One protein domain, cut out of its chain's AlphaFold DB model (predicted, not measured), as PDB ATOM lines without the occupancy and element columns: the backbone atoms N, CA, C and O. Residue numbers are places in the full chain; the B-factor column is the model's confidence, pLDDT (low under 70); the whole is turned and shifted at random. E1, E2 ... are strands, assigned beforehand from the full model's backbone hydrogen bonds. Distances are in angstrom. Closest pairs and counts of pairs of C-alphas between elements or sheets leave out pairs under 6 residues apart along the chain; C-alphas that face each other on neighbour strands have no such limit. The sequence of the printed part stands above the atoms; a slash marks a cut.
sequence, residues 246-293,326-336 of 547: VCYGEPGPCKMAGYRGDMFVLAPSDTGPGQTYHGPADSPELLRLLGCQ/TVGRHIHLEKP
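What this domain is: This is residues 246 to 293 and 326 to 336 of the 547 residues of an uncharacterized protein of Fusarium sp. AF-4 (UniProt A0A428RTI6). The domain has little regular structure: a small antiparallel sheet of three strands in the order E2, E1, E3, with loop residues 281 to 290 folding over one face. Residues 246 to 247 pair antiparallel with residues 332 to 333 of E3. Of the 59 printed residues, 14 are in E1, E2 and E3, and there is no named helix; the class is all strand. The whole is compact, with a radius of gyration of the C-alphas of 10.8 A and spans of 32 by 23 by 19 A.

Where its parts are: After residues 246 to 261, E1 is residues 262 to 266, 13.2 A long, from C-alpha 262 at (-8.091, 18.207, 33.276). E2 is residues 276 to 280, 13.7 A. E3, residues 331 to 334, 10.2 A, ends at (-11.361, 23.501, 35.193).

How they stand to each other: E1 and E2 form a hairpin, antiparallel at 159 degrees, with N 265 and O 277 2.8 A apart, within hydrogen-bond range. E1 and E3 are antiparallel at 154 degrees, with N 264 and O 333 within hydrogen-bond range at 2.8 A. E2 and E3 are edge strands, apart.

The domain as a whole: The C-alphas of Gly 258 and Thr 271, the two farthest apart, are 32.6 A apart. Residues 294 to 325 are not printed; C-alphas 293 and 326 are 18.7 A apart. The pLDDT is under 70 at residues 270 to 274, 290 to 293 and 326 to 328.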
ATOM      1  N   VAL A 246     -11.593  29.510  36.124       92.81
ATOM      2  CA  VAL A 246     -11.865  30.019  34.770       92.81
ATOM      3  C   VAL A 246     -10.781  30.976  34.258       92.81
ATOM      4  O   VAL A 246     -10.169  31.742  35.008       92.81
ATOM      5  N   CYS A 247     -10.566  30.971  32.942       91.00
ATOM      6  CA  CYS A 247      -9.785  31.959  32.209       91.00
ATOM      7  C   CYS A 247     -10.496  32.334  30.899       91.00
ATOM      8  O   CYS A 247     -10.479  31.559  29.944       91.00
ATOM      9  N   TYR A 248     -11.064  33.542  30.829       88.62
ATOM     10  CA  TYR A 248     -11.857  34.073  29.702       88.62
ATOM     11  C   TYR A 248     -11.038  34.443  28.437       88.62
ATOM     12  O   TYR A 248     -11.293  35.458  27.792       88.62
ATOM     13  N   GLY A 249      -9.972  33.702  28.123       82.31
ATOM     14  CA  GLY A 249      -9.124  33.964  26.949       82.31
ATOM     15  C   GLY A 249      -8.385  35.317  26.930       82.31
ATOM     16  O   GLY A 249      -7.823  35.681  25.901       82.31
ATOM     17  N   GLU A 250      -8.406  36.085  28.024       82.62
ATOM     18  CA  GLU A 250      -7.923  37.474  28.090       82.62
ATOM     19  C   GLU A 250      -6.435  37.623  27.686       82.62
ATOM     20  O   GLU A 250      -5.627  36.743  27.998       82.62
ATOM     21  N   PRO A 251      -6.033  38.730  27.017       74.94
ATOM     22  CA  PRO A 251      -4.648  38.933  26.593       74.94
ATOM     23  C   PRO A 251      -3.683  39.040  27.780       74.94
ATOM     24  O   PRO A 251      -3.820  39.916  28.631       74.94
ATOM     25  N   GLY A 252      -2.677  38.168  27.806       73.31
ATOM     26  CA  GLY A 252      -1.712  38.055  28.899       73.31
ATOM     27  C   GLY A 252      -1.462  36.591  29.274       73.31
ATOM     28  O   GLY A 252      -1.848  35.694  28.523       73.31
ATOM     29  N   PRO A 253      -0.804  36.323  30.416       78.00
ATOM     30  CA  PRO A 253      -0.619  34.967  30.921       78.00
ATOM     31  C   PRO A 253      -1.957  34.299  31.260       78.00
ATOM     32  O   PRO A 253      -2.809  34.892  31.920       78.00
ATOM     33  N   CYS A 254      -2.127  33.040  30.852       81.75
ATOM     34  CA  CYS A 254      -3.316  32.254  31.180       81.75
ATOM     35  C   CYS A 254      -3.533  32.155  32.700       81.75
ATOM     36  O   CYS A 254      -2.637  31.719  33.421       81.75
ATOM     37  N   LYS A 255      -4.744  32.450  33.194       85.88
ATOM     38  CA  LYS A 255      -5.104  32.274  34.619       85.88
ATOM     39  C   LYS A 255      -5.123  30.797  35.057       85.88
ATOM     40  O   LYS A 255      -5.055  30.516  36.246       85.88
ATOM     41  N   MET A 256      -5.137  29.866  34.096       84.94
ATOM     42  CA  MET A 256      -4.952  28.421  34.309       84.94
ATOM     43  C   MET A 256      -3.481  27.964  34.186       84.94
ATOM     44  O   MET A 256      -3.204  26.766  34.222       84.94
ATOM     45  N   ALA A 257      -2.510  28.872  34.025       75.81
ATOM     46  CA  ALA A 257      -1.100  28.496  33.905       75.81
ATOM     47  C   ALA A 257      -0.594  27.770  35.166       75.81
ATOM     48  O   ALA A 257      -0.731  28.258  36.285       75.81
ATOM     49  N   GLY A 258       0.013  26.595  34.980       76.25
ATOM     50  CA  GLY A 258       0.506  25.760  36.082       76.25
ATOM     51  C   GLY A 258      -0.559  24.901  36.775       76.25
ATOM     52  O   GLY A 258      -0.213  24.156  37.692       76.25
ATOM     53  N   TYR A 259      -1.820  24.952  36.329       87.00
ATOM     54  CA  TYR A 259      -2.828  23.949  36.674       87.00
ATOM     55  C   TYR A 259      -2.415  22.561  36.135       87.00
ATOM     56  O   TYR A 259      -1.726  22.464  35.120       87.00
ATOM     57  N   ARG A 260      -2.777  21.487  36.853       84.44
ATOM     58  CA  ARG A 260      -2.288  20.107  36.614       84.44
ATOM     59  C   ARG A 260      -3.389  19.035  36.589       84.44
ATOM     60  O   ARG A 260      -3.075  17.853  36.681       84.44
ATOM     61  N   GLY A 261      -4.653  19.443  36.526       88.69
ATOM     62  CA  GLY A 261      -5.783  18.544  36.281       88.69
ATOM     63  C   GLY A 261      -6.229  18.594  34.821       88.69
ATOM     64  O   GLY A 261      -5.538  19.156  33.964       88.69
ATOM     65  N   ASP A 262      -7.419  18.065  34.563       90.62
ATOM     66  CA  ASP A 262      -8.091  18.207  33.276       90.62
ATOM     67  C   ASP A 262      -8.819  19.554  33.170       90.62
ATOM     68  O   ASP A 262      -9.311  20.114  34.152       90.62
ATOM     69  N   MET A 263      -8.907  20.079  31.951       89.62
ATOM     70  CA  MET A 263      -9.619  21.316  31.648       89.62
ATOM     71  C   MET A 263     -10.512  21.154  30.422       89.62
ATOM     72  O   MET A 263     -10.188  20.412  29.492       89.62
ATOM     73  N   PHE A 264     -11.614  21.894  30.406       89.69
ATOM     74  CA  PHE A 264     -12.362  22.197  29.198       89.69
ATOM     75  C   PHE A 264     -11.749  23.415  28.500       89.69
ATOM     76  O   PHE A 264     -11.363  24.396  29.142       89.69
ATOM     77  N   VAL A 265     -11.715  23.379  27.171       87.62
ATOM     78  CA  VAL A 265     -11.463  24.541  26.316       87.62
ATOM     79  C   VAL A 265     -12.715  24.755  25.475       87.62
ATOM     80  O   VAL A 265     -12.988  23.986  24.553       87.62
ATOM     81  N   LEU A 266     -13.494  25.777  25.827       86.50
ATOM     82  CA  LEU A 266     -14.715  26.156  25.122       86.50
ATOM     83  C   LEU A 266     -14.324  27.041  23.935       86.50
ATOM     84  O   LEU A 266     -13.784  28.132  24.138       86.50
ATOM     85  N   ALA A 267     -14.574  26.582  22.711       80.06
ATOM     86  CA  ALA A 267     -14.441  27.412  21.521       80.06
ATOM     87  C   ALA A 267     -15.735  28.204  21.254       80.06
ATOM     88  O   ALA A 267     -16.826  27.670  21.461       80.06
ATOM     89  N   PRO A 268     -15.633  29.448  20.758       75.38
ATOM     90  CA  PRO A 268     -16.773  30.186  20.220       75.38
ATOM     91  C   PRO A 268     -17.208  29.635  18.849       75.38
ATOM     92  O   PRO A 268     -16.476  28.881  18.198       75.38
ATOM     93  N   SER A 269     -18.393  30.026  18.374       72.00
ATOM     94  CA  SER A 269     -18.836  29.764  16.993       72.00
ATOM     95  C   SER A 269     -19.731  30.875  16.459       72.00
ATOM     96  O   SER A 269     -20.284  31.639  17.231       72.00
ATOM     97  N   ASP A 270     -19.912  30.951  15.140       63.69
ATOM     98  CA  ASP A 270     -20.797  31.947  14.509       63.69
ATOM     99  C   ASP A 270     -22.296  31.604  14.663       63.69
ATOM    100  O   ASP A 270     -23.157  32.464  14.474       63.69
ATOM    101  N   THR A 271     -22.619  30.344  14.987       58.16
ATOM    102  CA  THR A 271     -23.988  29.802  15.015       58.16
ATOM    103  C   THR A 271     -24.206  28.811  16.170       58.16
ATOM    104  O   THR A 271     -24.108  27.594  16.010       58.16
ATOM    105  N   GLY A 272     -24.553  29.342  17.344       64.56
ATOM    106  CA  GLY A 272     -24.817  28.581  18.570       64.56
ATOM    107  C   GLY A 272     -23.545  28.179  19.336       64.56
ATOM    108  O   GLY A 272     -22.443  28.623  18.992       64.56
ATOM    109  N   PRO A 273     -23.665  27.327  20.371       61.19
ATOM    110  CA  PRO A 273     -22.558  27.003  21.265       61.19
ATOM    111  C   PRO A 273     -21.451  26.236  20.529       61.19
ATOM    112  O   PRO A 273     -21.683  25.169  19.962       61.19
ATOM    113  N   GLY A 274     -20.232  26.778  20.542       67.94
ATOM    114  CA  GLY A 274     -19.093  26.194  19.832       67.94
ATOM    115  C   GLY A 274     -18.487  24.944  20.479       67.94
ATOM    116  O   GLY A 274     -18.889  24.479  21.548       67.94
ATOM    117  N   GLN A 275     -17.502  24.363  19.784       74.69
ATOM    118  CA  GLN A 275     -16.925  23.071  20.155       74.69
ATOM    119  C   GLN A 275     -16.228  23.131  21.522       74.69
ATOM    120  O   GLN A 275     -15.369  23.974  21.768       74.69
ATOM    121  N   THR A 276     -16.557  22.184  22.398       81.06
ATOM    122  CA  THR A 276     -15.852  21.987  23.670       81.06
ATOM    123  C   THR A 276     -14.804  20.891  23.513       81.06
ATOM    124  O   THR A 276     -15.139  19.736  23.245       81.06
ATOM    125  N   TYR A 277     -13.535  21.246  23.695       84.69
ATOM    126  CA  TYR A 277     -12.433  20.291  23.824       84.69
ATOM    127  C   TYR A 277     -12.177  20.002  25.307       84.69
ATOM    128  O   TYR A 277     -12.463  20.847  26.155       84.69
ATOM    129  N   HIS A 278     -11.623  18.837  25.639       87.75
ATOM    130  CA  HIS A 278     -11.287  18.483  27.020       87.75
ATOM    131  C   HIS A 278     -10.040  17.599  27.108       87.75
ATOM    132  O   HIS A 278      -9.664  16.950  26.130       87.75
ATOM    133  N   GLY A 279      -9.410  17.569  28.283       86.62
ATOM    134  CA  GLY A 279      -8.259  16.711  28.581       86.62
ATOM    135  C   GLY A 279      -7.244  17.371  29.527       86.62
ATOM    136  O   GLY A 279      -7.494  18.478  30.015       86.62
ATOM    137  N   PRO A 280      -6.076  16.737  29.746       87.19
ATOM    138  CA  PRO A 280      -5.035  17.239  30.639       87.19
ATOM    139  C   PRO A 280      -4.533  18.633  30.257       87.19
ATOM    140  O   PRO A 280      -4.269  18.912  29.083       87.19
ATOM    141  N   ALA A 281      -4.345  19.502  31.251       84.31
ATOM    142  CA  ALA A 281      -3.961  20.899  31.029       84.31
ATOM    143  C   ALA A 281      -2.570  21.103  30.392       84.31
ATOM    144  O   ALA A 281      -2.298  22.172  29.842       84.31
ATOM    145  N   ASP A 282      -1.702  20.089  30.425       81.94
ATOM    146  CA  ASP A 282      -0.398  20.063  29.753       81.94
ATOM    147  C   ASP A 282      -0.426  19.399  28.359       81.94
ATOM    148  O   ASP A 282       0.613  19.313  27.697       81.94
ATOM    149  N   SER A 283      -1.604  18.986  27.868       84.44
ATOM    150  CA  SER A 283      -1.775  18.412  26.530       84.44
ATOM    151  C   SER A 283      -1.286  19.376  25.435       84.44
ATOM    152  O   SER A 283      -1.855  20.461  25.282       84.44
ATOM    153  N   PRO A 284      -0.309  18.988  24.585       80.19
ATOM    154  CA  PRO A 284       0.181  19.818  23.477       80.19
ATOM    155  C   PRO A 284      -0.882  20.206  22.439       80.19
ATOM    156  O   PRO A 284      -0.618  21.044  21.574       80.19
ATOM    157  N   GLU A 285      -2.055  19.577  22.481       79.00
ATOM    158  CA  GLU A 285      -3.185  19.854  21.598       79.00
ATOM    159  C   GLU A 285      -4.067  20.962  22.184       79.00
ATOM    160  O   GLU A 285      -4.336  21.941  21.488       79.00
ATOM    161  N   LEU A 286      -4.397  20.896  23.480       78.75
ATOM    162  CA  LEU A 286      -5.116  21.972  24.176       78.75
ATOM    163  C   LEU A 286      -4.239  23.220  24.361       78.75
ATOM    164  O   LEU A 286      -4.717  24.333  24.157       78.75
ATOM    165  N   LEU A 287      -2.941  23.051  24.647       74.94
ATOM    166  CA  LEU A 287      -1.970  24.149  24.782       74.94
ATOM    167  C   LEU A 287      -1.878  25.049  23.531       74.94
ATOM    168  O   LEU A 287      -1.482  26.209  23.650       74.94
ATOM    169  N   ARG A 288      -2.247  24.540  22.344       75.44
ATOM    170  CA  ARG A 288      -2.311  25.308  21.082       75.44
ATOM    171  C   ARG A 288      -3.580  26.144  20.927       75.44
ATOM    172  O   ARG A 288      -3.579  27.072  20.126       75.44
ATOM    173  N   LEU A 289      -4.645  25.804  21.650       74.06
ATOM    174  CA  LEU A 289      -5.917  26.533  21.640       74.06
ATOM    175  C   LEU A 289      -5.931  27.677  22.667       74.06
ATOM    176  O   LEU A 289      -6.784  28.561  22.594       74.06
ATOM    177  N   LEU A 290      -4.966  27.696  23.597       69.81
ATOM    178  CA  LEU A 290      -4.846  28.734  24.617       69.81
ATOM    179  C   LEU A 290      -4.445  30.083  24.000       69.81
ATOM    180  O   LEU A 290      -3.263  30.366  23.807       69.81
ATOM    181  N   GLY A 291      -5.428  30.957  23.774       62.09
ATOM    182  CA  GLY A 291      -5.197  32.337  23.311       62.09
ATOM    183  C   GLY A 291      -4.369  33.193  24.283       62.09
ATOM    184  O   GLY A 291      -3.769  34.184  23.880       62.09
ATOM    185  N   CYS A 292      -4.267  32.778  25.549       65.75
ATOM    186  CA  CYS A 292      -3.473  33.417  26.605       65.75
ATOM    187  C   CYS A 292      -1.973  33.033  26.568       65.75
ATOM    188  O   CYS A 292      -1.354  32.785  27.610       65.75
ATOM    189  N   GLN A 293      -1.395  32.934  25.369       54.12
ATOM    190  CA  GLN A 293       0.053  32.870  25.160       54.12
ATOM    191  C   GLN A 293       0.571  34.309  24.975       54.12
ATOM    192  O   GLN A 293       0.157  34.976  24.023       54.12
ATOM    193  N   THR A 326     -13.306  36.135  14.159       37.69
ATOM    194  CA  THR A 326     -14.482  37.026  14.126       37.69
ATOM    195  C   THR A 326     -15.390  36.908  15.346       37.69
ATOM    196  O   THR A 326     -16.059  37.881  15.676       37.69
ATOM    197  N   VAL A 327     -15.401  35.764  16.041       49.81
ATOM    198  CA  VAL A 327     -16.252  35.536  17.221       49.81
ATOM    199  C   VAL A 327     -15.415  35.022  18.390       49.81
ATOM    200  O   VAL A 327     -14.738  34.006  18.262       49.81
ATOM    201  N   GLY A 328     -15.513  35.716  19.529       60.06
ATOM    202  CA  GLY A 328     -15.060  35.269  20.851       60.06
ATOM    203  C   GLY A 328     -13.556  35.027  21.042       60.06
ATOM    204  O   GLY A 328     -12.710  35.324  20.197       60.06
ATOM    205  N   ARG A 329     -13.228  34.465  22.208       77.19
ATOM    206  CA  ARG A 329     -11.928  33.859  22.532       77.19
ATOM    207  C   ARG A 329     -12.174  32.470  23.116       77.19
ATOM    208  O   ARG A 329     -13.255  32.205  23.631       77.19
ATOM    209  N   HIS A 330     -11.170  31.598  23.082       85.50
ATOM    210  CA  HIS A 330     -11.249  30.330  23.807       85.50
ATOM    211  C   HIS A 330     -11.305  30.584  25.320       85.50
ATOM    212  O   HIS A 330     -10.472  31.316  25.861       85.50
ATOM    213  N   ILE A 331     -12.277  29.970  25.995       88.56
ATOM    214  CA  ILE A 331     -12.416  30.012  27.457       88.56
ATOM    215  C   ILE A 331     -11.833  28.721  28.012       88.56
ATOM    216  O   ILE A 331     -12.177  27.634  27.549       88.56
ATOM    217  N   HIS A 332     -10.969  28.828  29.014       89.69
ATOM    218  CA  HIS A 332     -10.381  27.673  29.690       89.69
ATOM    219  C   HIS A 332     -11.070  27.514  31.044       89.69
ATOM    220  O   HIS A 332     -11.067  28.457  31.837       89.69
ATOM    221  N   LEU A 333     -11.662  26.351  31.299       91.94
ATOM    222  CA  LEU A 333     -12.408  26.045  32.519       91.94
ATOM    223  C   LEU A 333     -11.845  24.761  33.137       91.94
ATOM    224  O   LEU A 333     -11.563  23.801  32.428       91.94
ATOM    225  N   GLU A 334     -11.671  24.727  34.451       93.50
ATOM    226  CA  GLU A 334     -11.361  23.501  35.193       93.50
ATOM    227  C   GLU A 334     -12.422  22.415  34.936       93.50
ATOM    228  O   GLU A 334     -13.618  22.713  34.899       93.50
ATOM    229  N   LYS A 335     -11.993  21.155  34.768       92.06
ATOM    230  CA  LYS A 335     -12.868  19.975  34.722       92.06
ATOM    231  C   LYS A 335     -12.733  19.215  36.049       92.06
ATOM    232  O   LYS A 335     -11.772  18.466  36.223       92.06
ATOM    233  N   PRO A 336     -13.666  19.385  37.003       91.00
ATOM    234  CA  PRO A 336     -13.656  18.622  38.246       91.00
ATOM    235  C   PRO A 336     -13.757  17.111  38.000       91.00
ATOM    236  O   PRO A 336     -14.567  16.655  37.195       91.00
TER     237      PRO A 336